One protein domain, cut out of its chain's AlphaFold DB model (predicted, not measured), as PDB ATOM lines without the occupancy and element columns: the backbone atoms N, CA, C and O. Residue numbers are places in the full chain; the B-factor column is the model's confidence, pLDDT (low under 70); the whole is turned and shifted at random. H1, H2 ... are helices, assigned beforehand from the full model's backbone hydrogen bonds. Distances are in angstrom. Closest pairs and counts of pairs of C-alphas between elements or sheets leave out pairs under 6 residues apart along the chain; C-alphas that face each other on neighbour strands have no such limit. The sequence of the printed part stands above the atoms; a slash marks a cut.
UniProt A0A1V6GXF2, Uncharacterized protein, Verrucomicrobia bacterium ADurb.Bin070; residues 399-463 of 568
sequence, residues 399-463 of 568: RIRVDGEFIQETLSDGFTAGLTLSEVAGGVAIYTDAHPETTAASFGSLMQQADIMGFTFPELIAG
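What this domain is: This is residues 399 to 463 of the 568 residues of an uncharacterized protein of Verrucomicrobia bacterium ADurb.Bin070 (UniProt A0A1V6GXF2). Two helices of equal size, H1 and H2, stand at a wide angle to each other with a gap between them, joined by a tight link, and a long looping stretch with no named element, residues 399 to 411, lies over one side of that gap. The short helix H3 comes after H2, on the side away from that loop, and packs on H1. The printed part has 65 residues with three named helices, in the order H1, H2, H3, and no named strand; the class is all helix. The whole is compact and rounded, with a radius of gyration of the C-alphas of 10.5 A, and the C-alphas span 26 by 22 by 21 A.

How they stand to each other: From Arg 399 the printed part runs through residues 399 to 420 with no named element. In this stretch residues 401 to 402 are paired with residues 405 to 406, antiparallel, as a pairing too short to be named. Then comes H1, residues 421 to 434. A tight link of 5 residues joins it to H2, residues 440 to 453. H1 and H2 are apart, with no C-alpha of the one within 8 A of the other. A tight link of 3 residues joins H2 to H3, residues 457 to 461. H2 touches no helix but is near H3, with 7 pairs of C-alphas within 10 A; it is only just short of touching H3, as their closest C-alphas are 8.2 A apart. H3 touches H1, with 4 pairs of C-alphas within 8 A; the closest are those of Gly 427 and Ile 461, 6.1 A apart. H1 touches H3 with residues 427 to 431 alone. The centres of H1 and H3 are 10.2 A apart. In H1, H2 and H3 every pair of O i and N i+4 is within hydrogen-bond range.

Where its parts are: H1, residues 421 to 434, begins at C-alpha 421, at (15.657, 6.025, -11.033), and measures 19.9 A from first to last C-alpha. H2, residues 440 to 453, begins at C-alpha 440, at (26.617, 14.677, -2.032), and measures 19.7 A. H3, residues 457 to 461, ends at C-alpha 461, at (11.450, 9.619, 2.645).

The domain as a whole: The two C-alphas farthest apart are those of Gly 418 and Glu 437, 28.0 A. The C-alphas of Arg 399 and Gly 463, the first and last printed, are 21.3 A apart. The printed part has no cut, and both links between its helices are tight. The mean pLDDT of the printed part is 77.1, and 12 residues are under 70: 413, 434 to 435, 449, 451 to 454 and 460 to 463.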
ATOM      1  N   ARG A 399      20.624   4.302  -8.650       87.69
ATOM      2  CA  ARG A 399      21.732   5.103  -8.134       87.69
ATOM      3  C   ARG A 399      21.226   6.438  -7.632       87.69
ATOM      4  O   ARG A 399      20.408   7.085  -8.286       87.69
ATOM      5  N   ILE A 400      21.768   6.881  -6.508       86.81
ATOM      6  CA  ILE A 400      21.469   8.201  -5.963       86.81
ATOM      7  C   ILE A 400      22.463   9.216  -6.495       86.81
ATOM      8  O   ILE A 400      23.674   8.981  -6.501       86.81
ATOM      9  N   ARG A 401      21.930  10.369  -6.900       84.50
ATOM     10  CA  ARG A 401      22.722  11.534  -7.275       84.50
ATOM     11  C   ARG A 401      22.245  12.769  -6.532       84.50
ATOM     12  O   ARG A 401      21.054  13.061  -6.549       84.50
ATOM     13  N   VAL A 402      23.185  13.504  -5.953       85.25
ATOM     14  CA  VAL A 402      22.968  14.826  -5.352       85.25
ATOM     15  C   VAL A 402      23.970  15.774  -5.998       85.25
ATOM     16  O   VAL A 402      25.133  15.418  -6.152       85.25
ATOM     17  N   ASP A 403      23.512  16.933  -6.471       82.62
ATOM     18  CA  ASP A 403      24.334  17.909  -7.211       82.62
ATOM     19  C   ASP A 403      25.093  17.336  -8.426       82.62
ATOM     20  O   ASP A 403      26.133  17.841  -8.844       82.62
ATOM     21  N   GLY A 404      24.559  16.268  -9.026       78.62
ATOM     22  CA  GLY A 404      25.183  15.569 -10.151       78.62
ATOM     23  C   GLY A 404      26.266  14.563  -9.751       78.62
ATOM     24  O   GLY A 404      26.672  13.765 -10.598       78.62
ATOM     25  N   GLU A 405      26.674  14.517  -8.483       83.44
ATOM     26  CA  GLU A 405      27.627  13.537  -7.960       83.44
ATOM     27  C   GLU A 405      26.918  12.255  -7.516       83.44
ATOM     28  O   GLU A 405      25.804  12.285  -6.992       83.44
ATOM     29  N   PHE A 406      27.558  11.114  -7.768       84.81
ATOM     30  CA  PHE A 406      27.046   9.797  -7.404       84.81
ATOM     31  C   PHE A 406      27.412   9.439  -5.961       84.81
ATOM     32  O   PHE A 406      28.535   9.684  -5.528       84.81
ATOM     33  N   ILE A 407      26.473   8.817  -5.247       85.38
ATOM     34  CA  ILE A 407      26.660   8.357  -3.869       85.38
ATOM     35  C   ILE A 407      26.913   6.846  -3.849       85.38
ATOM     36  O   ILE A 407      25.980   6.055  -4.015       85.38
ATOM     37  N   GLN A 408      28.162   6.433  -3.637       75.69
ATOM     38  CA  GLN A 408      28.575   5.028  -3.737       75.69
ATOM     39  C   GLN A 408      27.936   4.131  -2.665       75.69
ATOM     40  O   GLN A 408      27.654   2.959  -2.910       75.69
ATOM     41  N   GLU A 409      27.629   4.687  -1.493       73.12
ATOM     42  CA  GLU A 409      27.016   3.990  -0.357       73.12
ATOM     43  C   GLU A 409      25.596   3.478  -0.646       73.12
ATOM     44  O   GLU A 409      25.027   2.745   0.155       73.12
ATOM     45  N   THR A 410      25.030   3.821  -1.804       71.06
ATOM     46  CA  THR A 410      23.656   3.469  -2.198       71.06
ATOM     47  C   THR A 410      23.552   2.167  -2.982       71.06
ATOM     48  O   THR A 410      22.458   1.731  -3.319       71.06
ATOM     49  N   LEU A 411      24.687   1.505  -3.217       79.50
ATOM     50  CA  LEU A 411      24.783   0.207  -3.886       79.50
ATOM     51  C   LEU A 411      24.551  -0.981  -2.930       79.50
ATOM     52  O   LEU A 411      25.068  -2.076  -3.155       79.50
ATOM     53  N   SER A 412      23.829  -0.782  -1.826       75.25
ATOM     54  CA  SER A 412      23.484  -1.880  -0.920       75.25
ATOM     55  C   SER A 412      22.255  -2.648  -1.415       75.25
ATOM     56  O   SER A 412      21.430  -2.118  -2.161       75.25
ATOM     57  N   ASP A 413      22.126  -3.908  -0.992       69.44
ATOM     58  CA  ASP A 413      21.005  -4.786  -1.369       69.44
ATOM     59  C   ASP A 413      19.648  -4.332  -0.801       69.44
ATOM     60  O   ASP A 413      18.617  -4.899  -1.153       69.44
ATOM     61  N   GLY A 414      19.629  -3.344   0.101       70.88
ATOM     62  CA  GLY A 414      18.407  -2.877   0.759       70.88
ATOM     63  C   GLY A 414      18.027  -1.440   0.426       70.88
ATOM     64  O   GLY A 414      16.843  -1.108   0.425       70.88
ATOM     65  N   PHE A 415      19.004  -0.578   0.145       75.81
ATOM     66  CA  PHE A 415      18.768   0.858   0.204       75.81
ATOM     67  C   PHE A 415      17.833   1.363  -0.900       75.81
ATOM     68  O   PHE A 415      16.751   1.877  -0.618       75.81
ATOM     69  N   THR A 416      18.221   1.178  -2.162       84.38
ATOM     70  CA  THR A 416      17.420   1.528  -3.348       84.38
ATOM     71  C   THR A 416      16.812   0.305  -4.035       84.38
ATOM     72  O   THR A 416      16.311   0.403  -5.159       84.38
ATOM     73  N   ALA A 417      16.834  -0.848  -3.369       80.25
ATOM     74  CA  ALA A 417      16.361  -2.102  -3.931       80.25
ATOM     75  C   ALA A 417      14.903  -1.999  -4.402       80.25
ATOM     76  O   ALA A 417      14.020  -1.526  -3.686       80.25
ATOM     77  N   GLY A 418      14.658  -2.425  -5.643       78.31
ATOM     78  CA  GLY A 418      13.336  -2.390  -6.269       78.31
ATOM     79  C   GLY A 418      12.860  -1.005  -6.727       78.31
ATOM     80  O   GLY A 418      11.855  -0.933  -7.441       78.31
ATOM     81  N   LEU A 419      13.571   0.079  -6.401       85.75
ATOM     82  CA  LEU A 419      13.204   1.428  -6.828       85.75
ATOM     83  C   LEU A 419      13.663   1.730  -8.252       85.75
ATOM     84  O   LEU A 419      14.690   1.253  -8.737       85.75
ATOM     85  N   THR A 420      12.889   2.569  -8.925       88.31
ATOM     86  CA  THR A 420      13.252   3.164 -10.207       88.31
ATOM     87  C   THR A 420      14.125   4.402 -10.017       88.31
ATOM     88  O   THR A 420      14.070   5.080  -8.987       88.31
ATOM     89  N   LEU A 421      14.897   4.771 -11.043       88.50
ATOM     90  CA  LEU A 421      15.657   6.025 -11.033       88.50
ATOM     91  C   LEU A 421      14.765   7.262 -10.847       88.50
ATOM     92  O   LEU A 421      15.222   8.254 -10.282       88.50
ATOM     93  N   SER A 422      13.516   7.238 -11.325       87.88
ATOM     94  CA  SER A 422      12.568   8.344 -11.138       87.88
ATOM     95  C   SER A 422      12.041   8.421  -9.706       87.88
ATOM     96  O   SER A 422      11.947   9.523  -9.170       87.88
ATOM     97  N   GLU A 423      11.749   7.285  -9.068       88.44
ATOM     98  CA  GLU A 423      11.363   7.231  -7.652       88.44
ATOM     99  C   GLU A 423      12.498   7.723  -6.753       88.44
ATOM    100  O   GLU A 423      12.275   8.567  -5.885       88.44
ATOM    101  N   VAL A 424      13.728   7.271  -7.017       89.25
ATOM    102  CA  VAL A 424      14.917   7.751  -6.305       89.25
ATOM    103  C   VAL A 424      15.107   9.251  -6.509       89.25
ATOM    104  O   VAL A 424      15.246   9.983  -5.532       89.25
ATOM    105  N   ALA A 425      15.060   9.738  -7.753       88.44
ATOM    106  CA  ALA A 425      15.207  11.164  -8.041       88.44
ATOM    107  C   ALA A 425      14.118  12.014  -7.365       88.44
ATOM    108  O   ALA A 425      14.418  13.091  -6.855       88.44
ATOM    109  N   GLY A 426      12.874  11.531  -7.325       88.25
ATOM    110  CA  GLY A 426      11.780  12.186  -6.610       88.25
ATOM    111  C   GLY A 426      12.022  12.242  -5.102       88.25
ATOM    112  O   GLY A 426      11.857  13.299  -4.498       88.25
ATOM    113  N   GLY A 427      12.472  11.137  -4.501       84.12
ATOM    114  CA  GLY A 427      12.820  11.085  -3.080       84.12
ATOM    115  C   GLY A 427      13.988  12.004  -2.717       84.12
ATOM    116  O   GLY A 427      13.908  12.737  -1.733       84.12
ATOM    117  N   VAL A 428      15.039  12.031  -3.544       85.75
ATOM    118  CA  VAL A 428      16.166  12.958  -3.370       85.75
ATOM    119  C   VAL A 428      15.691  14.404  -3.474       85.75
ATOM    120  O   VAL A 428      16.045  15.198  -2.613       85.75
ATOM    121  N   ALA A 429      14.861  14.739  -4.466       85.94
ATOM    122  CA  ALA A 429      14.339  16.095  -4.633       85.94
ATOM    123  C   ALA A 429      13.542  16.560  -3.404       85.94
ATOM    124  O   ALA A 429      13.776  17.656  -2.903       85.94
ATOM    125  N   ILE A 430      12.664  15.702  -2.870       80.25
ATOM    126  CA  ILE A 430      11.919  15.978  -1.631       80.25
ATOM    127  C   ILE A 430      12.884  16.263  -0.473       80.25
ATOM    128  O   ILE A 430      12.683  17.220   0.274       80.25
ATOM    129  N   TYR A 431      13.943  15.461  -0.340       77.06
ATOM    130  CA  TYR A 431      14.945  15.658   0.702       77.06
ATOM    131  C   TYR A 431      15.718  16.970   0.524       77.06
ATOM    132  O   TYR A 431      15.838  17.743   1.470       77.06
ATOM    133  N   THR A 432      16.230  17.250  -0.676       76.06
ATOM    134  CA  THR A 432      17.031  18.453  -0.948       76.06
ATOM    135  C   THR A 432      16.204  19.735  -0.874       76.06
ATOM    136  O   THR A 432      16.731  20.770  -0.481       76.06
ATOM    137  N   ASP A 433      14.906  19.678  -1.187       79.12
ATOM    138  CA  ASP A 433      13.990  20.811  -1.012       79.12
ATOM    139  C   ASP A 433      13.765  21.128   0.476       79.12
ATOM    140  O   ASP A 433      13.663  22.296   0.858       79.12
ATOM    141  N   ALA A 434      13.708  20.097   1.325       68.38
ATOM    142  CA  ALA A 434      13.624  20.251   2.776       68.38
ATOM    143  C   ALA A 434      14.967  20.666   3.411       68.38
ATOM    144  O   ALA A 434      14.968  21.375   4.419       68.38
ATOM    145  N   HIS A 435      16.089  20.261   2.805       69.44
ATOM    146  CA  HIS A 435      17.458  20.482   3.283       69.44
ATOM    147  C   HIS A 435      18.365  21.051   2.174       69.44
ATOM    148  O   HIS A 435      19.201  20.319   1.626       69.44
ATOM    149  N   PRO A 436      18.242  22.345   1.821       73.44
ATOM    150  CA  PRO A 436      18.969  22.947   0.697       73.44
ATOM    151  C   PRO A 436      20.498  22.965   0.847       73.44
ATOM    152  O   PRO A 436      21.217  23.199  -0.119       73.44
ATOM    153  N   GLU A 437      21.007  22.756   2.060       70.94
ATOM    154  CA  GLU A 437      22.428  22.620   2.386       70.94
ATOM    155  C   GLU A 437      23.010  21.232   2.081       70.94
ATOM    156  O   GLU A 437      24.211  21.015   2.264       70.94
ATOM    157  N   THR A 438      22.173  20.286   1.651       74.25
ATOM    158  CA  THR A 438      22.581  18.911   1.367       74.25
ATOM    159  C   THR A 438      23.544  18.870   0.196       74.25
ATOM    160  O   THR A 438      23.177  19.135  -0.940       74.25
ATOM    161  N   THR A 439      24.767  18.449   0.484       81.06
ATOM    162  CA  THR A 439      25.768  18.066  -0.513       81.06
ATOM    163  C   THR A 439      25.758  16.557  -0.721       81.06
ATOM    164  O   THR A 439      25.290  15.806   0.146       81.06
ATOM    165  N   ALA A 440      26.366  16.095  -1.812       82.44
ATOM    166  CA  ALA A 440      26.617  14.677  -2.032       82.44
ATOM    167  C   ALA A 440      27.334  14.010  -0.846       82.44
ATOM    168  O   ALA A 440      26.889  12.973  -0.366       82.44
ATOM    169  N   ALA A 441      28.359  14.653  -0.280       76.88
ATOM    170  CA  ALA A 441      29.084  14.129   0.878       76.88
ATOM    171  C   ALA A 441      28.198  13.965   2.131       76.88
ATOM    172  O   ALA A 441      28.249  12.932   2.806       76.88
ATOM    173  N   SER A 442      27.363  14.963   2.447       73.88
ATOM    174  CA  SER A 442      26.441  14.878   3.592       73.88
ATOM    175  C   SER A 442      25.327  13.856   3.364       73.88
ATOM    176  O   SER A 442      24.967  13.127   4.285       73.88
ATOM    177  N   PHE A 443      24.817  13.752   2.132       78.06
ATOM    178  CA  PHE A 443      23.814  12.748   1.799       78.06
ATOM    179  C   PHE A 443      24.416  11.345   1.877       78.06
ATOM    180  O   PHE A 443      23.852  10.488   2.541       78.06
ATOM    181  N   GLY A 444      25.604  11.121   1.310       77.12
ATOM    182  CA  GLY A 444      26.325   9.850   1.414       77.12
ATOM    183  C   GLY A 444      26.603   9.426   2.851       77.12
ATOM    184  O   GLY A 444      26.371   8.271   3.199       77.12
ATOM    185  N   SER A 445      26.963  10.371   3.723       73.25
ATOM    186  CA  SER A 445      27.125  10.102   5.159       73.25
ATOM    187  C   SER A 445      25.817   9.646   5.821       73.25
ATOM    188  O   SER A 445      25.843   8.740   6.655       73.25
ATOM    189  N   LEU A 446      24.671  10.227   5.440       73.88
ATOM    190  CA  LEU A 446      23.347   9.757   5.871       73.88
ATOM    191  C   LEU A 446      23.070   8.343   5.360       73.88
ATOM    192  O   LEU A 446      22.669   7.493   6.151       73.88
ATOM    193  N   MET A 447      23.293   8.084   4.068       75.62
ATOM    194  CA  MET A 447      23.030   6.768   3.472       75.62
ATOM    195  C   MET A 447      23.877   5.689   4.143       75.62
ATOM    196  O   MET A 447      23.354   4.640   4.495       75.62
ATOM    197  N   GLN A 448      25.154   5.974   4.410       72.00
ATOM    198  CA  GLN A 448      26.043   5.056   5.116       72.00
ATOM    199  C   GLN A 448      25.503   4.687   6.502       72.00
ATOM    200  O   GLN A 448      25.530   3.525   6.901       72.00
ATOM    201  N   GLN A 449      25.020   5.677   7.255       67.62
ATOM    202  CA  GLN A 449      24.474   5.443   8.591       67.62
ATOM    203  C   GLN A 449      23.137   4.698   8.520       67.62
ATOM    204  O   GLN A 449      22.909   3.788   9.314       67.62
ATOM    205  N   ALA A 450      22.277   5.051   7.565       70.12
ATOM    206  CA  ALA A 450      21.009   4.377   7.332       70.12
ATOM    207  C   ALA A 450      21.207   2.901   6.960       70.12
ATOM    208  O   ALA A 450      20.535   2.045   7.529       70.12
ATOM    209  N   ASP A 451      22.183   2.604   6.100       67.56
ATOM    210  CA  ASP A 451      22.557   1.243   5.706       67.56
ATOM    211  C   ASP A 451      23.072   0.428   6.906       67.56
ATOM    212  O   ASP A 451      22.610  -0.685   7.148       67.56
ATOM    213  N   ILE A 452      23.933   1.014   7.754       64.62
ATOM    214  CA  ILE A 452      24.387   0.387   9.014       64.62
ATOM    215  C   ILE A 452      23.207   0.067   9.946       64.62
ATOM    216  O   ILE A 452      23.239  -0.928  10.674       64.62
ATOM    217  N   MET A 453      22.180   0.916   9.953       62.09
ATOM    218  CA  MET A 453      20.985   0.756  10.783       62.09
ATOM    219  C   MET A 453      19.896  -0.105  10.124       62.09
ATOM    220  O   MET A 453      18.923  -0.446  10.794       62.09
ATOM    221  N   GLY A 454      20.068  -0.491   8.857       66.25
ATOM    222  CA  GLY A 454      19.125  -1.316   8.103       66.25
ATOM    223  C   GLY A 454      17.874  -0.581   7.612       66.25
ATOM    224  O   GLY A 454      16.863  -1.236   7.376       66.25
ATOM    225  N   PHE A 455      17.918   0.748   7.475       70.06
ATOM    226  CA  PHE A 455      16.818   1.525   6.895       70.06
ATOM    227  C   PHE A 455      16.828   1.471   5.365       70.06
ATOM    228  O   PHE A 455      17.878   1.538   4.724       70.06
ATOM    229  N   THR A 456      15.637   1.435   4.779       75.38
ATOM    230  CA  THR A 456      15.420   1.534   3.332       75.38
ATOM    231  C   THR A 456      15.221   2.988   2.890       75.38
ATOM    232  O   THR A 456      14.813   3.852   3.674       75.38
ATOM    233  N   PHE A 457      15.460   3.288   1.608       77.88
ATOM    234  CA  PHE A 457      15.219   4.632   1.072       77.88
ATOM    235  C   PHE A 457      13.754   5.093   1.208       77.88
ATOM    236  O   PHE A 457      13.540   6.237   1.613       77.88
ATOM    237  N   PRO A 458      12.730   4.243   0.964       76.00
ATOM    238  CA  PRO A 458      11.335   4.594   1.221       76.00
ATOM    239  C   PRO A 458      11.053   4.978   2.679       76.00
ATOM    240  O   PRO A 458      10.314   5.927   2.925       76.00
ATOM    241  N   GLU A 459      11.652   4.282   3.649       73.94
ATOM    242  CA  GLU A 459      11.491   4.604   5.076       73.94
ATOM    243  C   GLU A 459      12.103   5.962   5.431       73.94
ATOM    244  O   GLU A 459      11.525   6.703   6.226       73.94
ATOM    245  N   LEU A 460      13.220   6.328   4.794       69.50
ATOM    246  CA  LEU A 460      13.829   7.646   4.971       69.50
ATOM    247  C   LEU A 460      12.964   8.777   4.407       69.50
ATOM    248  O   LEU A 460      12.903   9.837   5.018       69.50
ATOM    249  N   ILE A 461      12.279   8.571   3.276       68.31
ATOM    250  CA  ILE A 461      11.450   9.619   2.645       68.31
ATOM    251  C   ILE A 461      10.020   9.700   3.207       68.31
ATOM    252  O   ILE A 461       9.381  10.744   3.087       68.31
ATOM    253  N   ALA A 462       9.482   8.615   3.781       61.62
ATOM    254  CA  ALA A 462       8.062   8.503   4.140       61.62
ATOM    255  C   ALA A 462       7.697   9.023   5.545       61.62
ATOM    256  O   ALA A 462       6.515   9.042   5.893       61.62
ATOM    257  N   GLY A 463       8.661   9.462   6.360       52.19
ATOM    258  CA  GLY A 463       8.374   9.926   7.716       52.19
ATOM    259  C   GLY A 463       9.405  10.883   8.297       52.19
ATOM    260  O   GLY A 463      10.429  11.185   7.692       52.19
TER     261      GLY A 463